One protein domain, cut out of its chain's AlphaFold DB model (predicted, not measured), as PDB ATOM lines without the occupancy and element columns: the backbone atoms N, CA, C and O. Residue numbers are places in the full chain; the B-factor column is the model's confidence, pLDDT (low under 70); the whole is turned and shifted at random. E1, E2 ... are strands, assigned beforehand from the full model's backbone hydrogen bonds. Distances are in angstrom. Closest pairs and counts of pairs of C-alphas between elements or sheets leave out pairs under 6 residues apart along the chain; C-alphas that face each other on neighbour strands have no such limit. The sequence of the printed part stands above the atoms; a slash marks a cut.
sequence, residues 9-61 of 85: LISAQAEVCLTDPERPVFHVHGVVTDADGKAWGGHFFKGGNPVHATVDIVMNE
ATOM      1  N   LEU A   9     -16.585  -7.892 -12.643       97.25
ATOM      2  CA  LEU A   9     -17.657  -7.206 -13.366       97.25
ATOM      3  C   LEU A   9     -17.827  -5.794 -12.799       97.25
ATOM      4  O   LEU A   9     -18.319  -5.622 -11.690       97.25
ATOM      5  N   ILE A  10     -17.454  -4.780 -13.580       97.81
ATOM      6  CA  ILE A  10     -17.511  -3.379 -13.142       97.81
ATOM      7  C   ILE A  10     -18.894  -2.782 -13.381       97.81
ATOM      8  O   ILE A  10     -19.432  -2.060 -12.546       97.81
ATOM      9  N   SER A  11     -19.468  -3.052 -14.553       97.62
ATOM     10  CA  SER A  11     -20.815  -2.610 -14.903       97.62
ATOM     11  C   SER A  11     -21.391  -3.467 -16.021       97.62
ATOM     12  O   SER A  11     -20.658  -3.980 -16.868       97.62
ATOM     13  N   ALA A  12     -22.714  -3.598 -16.033       97.56
ATOM     14  CA  ALA A  12     -23.455  -4.193 -17.130       97.56
ATOM     15  C   ALA A  12     -24.781  -3.457 -17.322       97.56
ATOM     16  O   ALA A  12     -25.403  -2.999 -16.364       97.56
ATOM     17  N   GLN A  13     -25.211  -3.371 -18.572       97.69
ATOM     18  CA  GLN A  13     -26.539  -2.936 -18.964       97.69
ATOM     19  C   GLN A  13     -27.159  -4.049 -19.795       97.69
ATOM     20  O   GLN A  13     -26.496  -4.646 -20.647       97.69
ATOM     21  N   ALA A  14     -28.423  -4.337 -19.514       95.12
ATOM     22  CA  ALA A  14     -29.120  -5.447 -20.125       95.12
ATOM     23  C   ALA A  14     -30.545  -5.061 -20.506       95.12
ATOM     24  O   ALA A  14     -31.239  -4.395 -19.736       95.12
ATOM     25  N   GLU A  15     -30.984  -5.561 -21.655       92.81
ATOM     26  CA  GLU A  15     -32.396  -5.720 -21.979       92.81
ATOM     27  C   GLU A  15     -32.763  -7.203 -21.873       92.81
ATOM     28  O   GLU A  15     -32.044  -8.075 -22.369       92.81
ATOM     29  N   VAL A  16     -33.882  -7.485 -21.204       92.25
ATOM     30  CA  VAL A  16     -34.413  -8.839 -21.037       92.25
ATOM     31  C   VAL A  16     -35.828  -8.872 -21.593       92.25
ATOM     32  O   VAL A  16     -36.711  -8.179 -21.090       92.25
ATOM     33  N   CYS A  17     -36.046  -9.698 -22.613       90.25
ATOM     34  CA  CYS A  17     -37.352  -9.891 -23.227       90.25
ATOM     35  C   CYS A  17     -37.776 -11.352 -23.111       90.25
ATOM     36  O   CYS A  17     -37.102 -12.257 -23.601       90.25
ATOM     37  N   LEU A  18     -38.911 -11.565 -22.449       88.06
ATOM     38  CA  LEU A  18     -39.462 -12.887 -22.142       88.06
ATOM     39  C   LEU A  18     -40.848 -13.093 -22.779       88.06
ATOM     40  O   LEU A  18     -41.615 -13.937 -22.326       88.06
ATOM     41  N   THR A  19     -41.202 -12.289 -23.792       80.19
ATOM     42  CA  THR A  19     -42.522 -12.334 -24.452       80.19
ATOM     43  C   THR A  19     -42.785 -13.680 -25.130       80.19
ATOM     44  O   THR A  19     -43.926 -14.137 -25.152       80.19
ATOM     45  N   ASP A  20     -41.738 -14.308 -25.667       84.19
ATOM     46  CA  ASP A  20     -41.755 -15.677 -26.176       84.19
ATOM     47  C   ASP A  20     -41.076 -16.607 -25.148       84.19
ATOM     48  O   ASP A  20     -39.858 -16.512 -24.956       84.19
ATOM     49  N   PRO A  21     -41.826 -17.494 -24.464       82.31
ATOM     50  CA  PRO A  21     -41.265 -18.413 -23.474       82.31
ATOM     51  C   PRO A  21     -40.267 -19.423 -24.050       82.31
ATOM     52  O   PRO A  21     -39.401 -19.901 -23.318       82.31
ATOM     53  N   GLU A  22     -40.384 -19.769 -25.335       87.56
ATOM     54  CA  GLU A  22     -39.464 -20.696 -26.003       87.56
ATOM     55  C   GLU A  22     -38.170 -19.989 -26.418       87.56
ATOM     56  O   GLU A  22     -37.125 -20.627 -26.582       87.56
ATOM     57  N   ARG A  23     -38.222 -18.657 -26.530       84.75
ATOM     58  CA  ARG A  23     -37.117 -17.821 -26.990       84.75
ATOM     59  C   ARG A  23     -36.882 -16.606 -26.081       84.75
ATOM     60  O   ARG A  23     -37.048 -15.466 -26.519       84.75
ATOM     61  N   PRO A  24     -36.437 -16.812 -24.830       88.31
ATOM     62  CA  PRO A  24     -36.032 -15.703 -23.980       88.31
ATOM     63  C   PRO A  24     -34.786 -15.027 -24.562       88.31
ATOM     64  O   PRO A  24     -33.798 -15.694 -24.887       88.31
ATOM     65  N   VAL A  25     -34.816 -13.699 -24.663       90.81
ATOM     66  CA  VAL A  25     -33.702 -12.913 -25.194       90.81
ATOM     67  C   VAL A  25     -33.080 -12.058 -24.100       90.81
ATOM     68  O   VAL A  25     -33.772 -11.375 -23.345       90.81
ATOM     69  N   PHE A  26     -31.751 -12.103 -24.043       91.62
ATOM     70  CA  PHE A  26     -30.920 -11.291 -23.166       91.62
ATOM     71  C   PHE A  26     -29.902 -10.567 -24.037       91.62
ATOM     72  O   PHE A  26     -29.052 -11.208 -24.657       91.62
ATOM     73  N   HIS A  27     -29.969  -9.242 -24.073       93.81
ATOM     74  CA  HIS A  27     -28.976  -8.417 -24.750       93.81
ATOM     75  C   HIS A  27     -28.173  -7.677 -23.694       93.81
ATOM     76  O   HIS A  27     -28.659  -6.721 -23.099       93.81
ATOM     77  N   VAL A  28     -26.956  -8.158 -23.429       95.75
ATOM     78  CA  VAL A  28     -26.119  -7.670 -22.326       95.75
ATOM     79  C   VAL A  28     -24.821  -7.095 -22.863       95.75
ATOM     80  O   VAL A  28     -24.061  -7.775 -23.556       95.75
ATOM     81  N   HIS A  29     -24.557  -5.840 -22.523       97.81
ATOM     82  CA  HIS A  29     -23.261  -5.201 -22.708       97.81
ATOM     83  C   HIS A  29     -22.680  -4.858 -21.339       97.81
ATOM     84  O   HIS A  29     -23.415  -4.563 -20.399       97.81
ATOM     85  N   GLY A  30     -21.361  -4.878 -21.213       97.31
ATOM     86  CA  GLY A  30     -20.727  -4.560 -19.942       97.31
ATOM     87  C   GLY A  30     -19.237  -4.320 -20.054       97.31
ATOM     88  O   GLY A  30     -18.662  -4.368 -21.145       97.31
ATOM     89  N   VAL A  31     -18.638  -4.062 -18.897       98.00
ATOM     90  CA  VAL A  31     -17.205  -3.852 -18.716       98.00
ATOM     91  C   VAL A  31     -16.705  -4.758 -17.601       98.00
ATOM     92  O   VAL A  31     -17.288  -4.800 -16.515       98.00
ATOM     93  N   VAL A  32     -15.602  -5.445 -17.871       97.44
ATOM     94  CA  VAL A  32     -14.867  -6.275 -16.914       97.44
ATOM     95  C   VAL A  32     -13.428  -5.795 -16.789       97.44
ATOM     96  O   VAL A  32     -12.893  -5.214 -17.733       97.44
ATOM     97  N   THR A  33     -12.783  -6.054 -15.657       98.00
ATOM     98  CA  THR A  33     -11.343  -5.816 -15.484       98.00
ATOM     99  C   THR A  33     -10.604  -7.104 -15.171       98.00
ATOM    100  O   THR A  33     -11.110  -7.935 -14.418       98.00
ATOM    101  N   ASP A  34      -9.412  -7.261 -15.742       96.94
ATOM    102  CA  ASP A  34      -8.493  -8.350 -15.399       96.94
ATOM    103  C   ASP A  34      -7.626  -8.020 -14.169       96.94
ATOM    104  O   ASP A  34      -7.746  -6.953 -13.561       96.94
ATOM    105  N   ALA A  35      -6.755  -8.960 -13.791       95.88
ATOM    106  CA  ALA A  35      -5.879  -8.846 -12.624       95.88
ATOM    107  C   ALA A  35      -4.844  -7.707 -12.718       95.88
ATOM    108  O   ALA A  35      -4.350  -7.260 -11.684       95.88
ATOM    109  N   ASP A  36      -4.547  -7.214 -13.925       96.12
ATOM    110  CA  ASP A  36      -3.652  -6.071 -14.146       96.12
ATOM    111  C   ASP A  36      -4.416  -4.731 -14.111       96.12
ATOM    112  O   ASP A  36      -3.833  -3.660 -14.293       96.12
ATOM    113  N   GLY A  37      -5.734  -4.774 -13.883       95.50
ATOM    114  CA  GLY A  37      -6.616  -3.609 -13.873       95.50
ATOM    115  C   GLY A  37      -6.993  -3.110 -15.269       95.50
ATOM    116  O   GLY A  37      -7.569  -2.027 -15.397       95.50
ATOM    117  N   LYS A  38      -6.696  -3.865 -16.333       97.00
ATOM    118  CA  LYS A  38      -7.088  -3.482 -17.688       97.00
ATOM    119  C   LYS A  38      -8.577  -3.744 -17.889       97.00
ATOM    120  O   LYS A  38      -9.074  -4.839 -17.639       97.00
ATOM    121  N   ALA A  39      -9.276  -2.729 -18.392       97.69
ATOM    122  CA  ALA A  39     -10.693  -2.814 -18.708       97.69
ATOM    123  C   ALA A  39     -10.934  -3.405 -20.105       97.69
ATOM    124  O   ALA A  39     -10.278  -3.041 -21.086       97.69
ATOM    125  N   TRP A  40     -11.940  -4.266 -20.191       97.06
ATOM    126  CA  TRP A  40     -12.446  -4.866 -21.415       97.06
ATOM    127  C   TRP A  40     -13.952  -4.649 -21.481       97.06
ATOM    128  O   TRP A  40     -14.647  -4.888 -20.497       97.06
ATOM    129  N   GLY A  41     -14.469  -4.205 -22.624       96.06
ATOM    130  CA  GLY A  41     -15.892  -3.918 -22.781       96.06
ATOM    131  C   GLY A  41     -16.463  -4.451 -24.086       96.06
ATOM    132  O   GLY A  41     -15.732  -4.644 -25.059       96.06
ATOM    133  N   GLY A  42     -17.774  -4.680 -24.103       95.75
ATOM    134  CA  GLY A  42     -18.490  -5.104 -25.302       95.75
ATOM    135  C   GLY A  42     -19.730  -5.945 -25.014       95.75
ATOM    136  O   GLY A  42     -20.299  -5.890 -23.922       95.75
ATOM    137  N   HIS A  43     -20.135  -6.710 -26.027       95.00
ATOM    138  CA  HIS A  43     -21.267  -7.632 -25.985       95.00
ATOM    139  C   HIS A  43     -20.901  -8.946 -25.283       95.00
ATOM    140  O   HIS A  43     -19.875  -9.557 -25.592       95.00
ATOM    141  N   PHE A  44     -21.758  -9.408 -24.375       94.12
ATOM    142  CA  PHE A  44     -21.581 -10.675 -23.671       94.12
ATOM    143  C   PHE A  44     -22.244 -11.816 -24.439       94.12
ATOM    144  O   PHE A  44     -23.459 -11.847 -24.607       94.12
ATOM    145  N   PHE A  45     -21.450 -12.805 -24.843       90.69
ATOM    146  CA  PHE A  45     -21.951 -14.002 -25.518       90.69
ATOM    147  C   PHE A  45     -22.286 -15.116 -24.525       90.69
ATOM    148  O   PHE A  45     -21.609 -15.294 -23.514       90.69
ATOM    149  N   LYS A  46     -23.309 -15.920 -24.827       88.25
ATOM    150  CA  LYS A  46     -23.701 -17.080 -24.012       88.25
ATOM    151  C   LYS A  46     -22.576 -18.124 -23.931       88.25
ATOM    152  O   LYS A  46     -21.862 -18.360 -24.899       88.25
ATOM    153  N   GLY A  47     -22.479 -18.810 -22.790       85.88
ATOM    154  CA  GLY A  47     -21.669 -20.029 -22.645       85.88
ATOM    155  C   GLY A  47     -20.203 -19.826 -22.251       85.88
ATOM    156  O   GLY A  47     -19.480 -20.811 -22.163       85.88
ATOM    157  N   GLY A  48     -19.770 -18.590 -21.979       86.19
ATOM    158  CA  GLY A  48     -18.382 -18.278 -21.602       86.19
ATOM    159  C   GLY A  48     -18.206 -17.441 -20.333       86.19
ATOM    160  O   GLY A  48     -17.082 -17.064 -20.033       86.19
ATOM    161  N   ASN A  49     -19.284 -17.151 -19.593       91.81
ATOM    162  CA  ASN A  49     -19.256 -16.219 -18.454       91.81
ATOM    163  C   ASN A  49     -19.753 -16.889 -17.155       91.81
ATOM    164  O   ASN A  49     -20.825 -16.538 -16.660       91.81
ATOM    165  N   PRO A  50     -19.051 -17.906 -16.618       93.62
ATOM    166  CA  PRO A  50     -19.406 -18.478 -15.327       93.62
ATOM    167  C   PRO A  50     -19.157 -17.460 -14.207       93.62
ATOM    168  O   PRO A  50     -18.094 -16.844 -14.135       93.62
ATOM    169  N   VAL A  51     -20.128 -17.308 -13.310       95.00
ATOM    170  CA  VAL A  51     -19.963 -16.512 -12.090       95.00
ATOM    171  C   VAL A  51     -19.035 -17.274 -11.145       95.00
ATOM    172  O   VAL A  51     -19.347 -18.399 -10.762       95.00
ATOM    173  N   HIS A  52     -17.895 -16.678 -10.787       94.50
ATOM    174  CA  HIS A  52     -16.919 -17.327  -9.907       94.50
ATOM    175  C   HIS A  52     -17.340 -17.275  -8.430       94.50
ATOM    176  O   HIS A  52     -17.363 -18.306  -7.764       94.50
ATOM    177  N   ALA A  53     -17.678 -16.084  -7.919       95.06
ATOM    178  CA  ALA A  53     -18.097 -15.882  -6.529       95.06
ATOM    179  C   ALA A  53     -19.565 -15.440  -6.429       95.06
ATOM    180  O   ALA A  53     -20.398 -16.185  -5.923       95.06
ATOM    181  N   THR A  54     -19.889 -14.245  -6.932       96.56
ATOM    182  CA  THR A  54     -21.257 -13.709  -6.967       96.56
ATOM    183  C   THR A  54     -21.455 -12.794  -8.173       96.56
ATOM    184  O   THR A  54     -20.487 -12.308  -8.760       96.56
ATOM    185  N   VAL A  55     -22.714 -12.566  -8.533       96.19
ATOM    186  CA  VAL A  55     -23.142 -11.465  -9.390       96.19
ATOM    187  C   VAL A  55     -24.451 -10.928  -8.825       96.19
ATOM    188  O   VAL A  55     -25.419 -11.672  -8.673       96.19
ATOM    189  N   ASP A  56     -24.482  -9.637  -8.517       96.69
ATOM    190  CA  ASP A  56     -25.685  -8.974  -8.024       96.69
ATOM    191  C   ASP A  56     -26.335  -8.207  -9.176       96.69
ATOM    192  O   ASP A  56     -25.700  -7.383  -9.835       96.69
ATOM    193  N   ILE A  57     -27.609  -8.496  -9.444       96.06
ATOM    194  CA  ILE A  57     -28.351  -7.927 -10.575       96.06
ATOM    195  C   ILE A  57     -29.641  -7.311 -10.049       96.06
ATOM    196  O   ILE A  57     -30.456  -7.983  -9.416       96.06
ATOM    197  N   VAL A  58     -29.856  -6.036 -10.368       96.69
ATOM    198  CA  VAL A  58     -31.132  -5.354 -10.138       96.69
ATOM    199  C   VAL A  58     -31.875  -5.282 -11.464       96.69
ATOM    200  O   VAL A  58     -31.379  -4.703 -12.428       96.69
ATOM    201  N   MET A  59     -33.074  -5.860 -11.512       95.50
ATOM    202  CA  MET A  59     -33.930  -5.853 -12.699       95.50
ATOM    203  C   MET A  59     -35.208  -5.072 -12.416       95.50
ATOM    204  O   MET A  59     -35.818  -5.240 -11.362       95.50
ATOM    205  N   ASN A  60     -35.627  -4.247 -13.375       94.88
ATOM    206  CA  ASN A  60     -36.888  -3.516 -13.321       94.88
ATOM    207  C   ASN A  60     -37.746  -3.891 -14.527       94.88
ATOM    208  O   ASN A  60     -37.300  -3.792 -15.668       94.88
ATOM    209  N   GLU A  61     -38.982  -4.307 -14.272       92.69
ATOM    210  CA  GLU A  61     -39.943  -4.614 -15.327       92.69
ATOM    211  C   GLU A  61     -40.643  -3.336 -15.804       92.69
ATOM    212  O   GLU A  61     -41.194  -2.578 -15.001       92.69
TER     213      GLU A  61
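Overview. This is residues 9 to 61 of the 85 residues of the protein "PPC domain-containing protein" of Firmicutes bacterium CAG:129 (UniProt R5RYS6). A narrow, slightly bowed sheet of three antiparallel strands, E1, E2 and E3, winds back and forth as a meander, and the closing stretch, residues 44 to 61, leaves the end of E3, swings in a wide arc off one face of the sheet and comes round to the side of E1. E1 and E2 make a long hairpin, and E3 is a shorter strand beside part of E2. The printed part has 53 residues with no named helix and three named strands in the order E1, E2, E3 along the chain and across the sheet. The class is all strand, though under half of the residues, 23 of 53, are in named elements. The whole is loose, with a radius of gyration of the C-alphas of 12.8 A, and elongated, spanning 41 by 22 by 20 A.

Arrangement. E1, residues 9 to 17, and E2, residues 25 to 33, are antiparallel neighbours and a hairpin, at 174 degrees between their directions. C-alphas 12 and 30 face each other at 3.9 A. N 13 and O 29, 2.8 A apart, and N 27 and O 15, 2.9 A apart, are within hydrogen-bond range. E2 and E3, residues 39 to 43, form the next antiparallel hairpin, at 170 degrees. C-alphas 31 and 41 face each other at 4.3 A, and N 32 and O 40, 2.8 A apart, are within hydrogen-bond range. E1 and E3 are the edge strands, and E2 is the inner strand. The sheet's C-alphas lie up to 3.7 A off the best plane through all of them, only just under 4 A.

Along the chain. E1 begins at C-alpha 9, (-17.657, -7.206, -13.366), and runs 22.2 A from Leu 9 to Cys 17. E2 runs 25.4 A from Val 25 to Thr 33, with C-alpha 33 at (-11.343, -5.816, -15.484). E3 runs 13.7 A from Ala 39 to His 43 and ends at C-alpha 43, (-21.267, -7.632, -25.985).

Size, cuts and confidence. The C-alphas of Asp 20 and Asp 36, the two farthest apart, are 41.1 A apart. The link from E1 to E2 has 7 residues and is short, and the link from E2 to E3 has 5 residues and is tight. Residues 44 to 61, with no named element, have C-alphas 6 to 17 A from the mean of all C-alphas. The printed part, residues 9 to 61, has no cut. Its mean pLDDT is 93.5, and no printed residue is under 70.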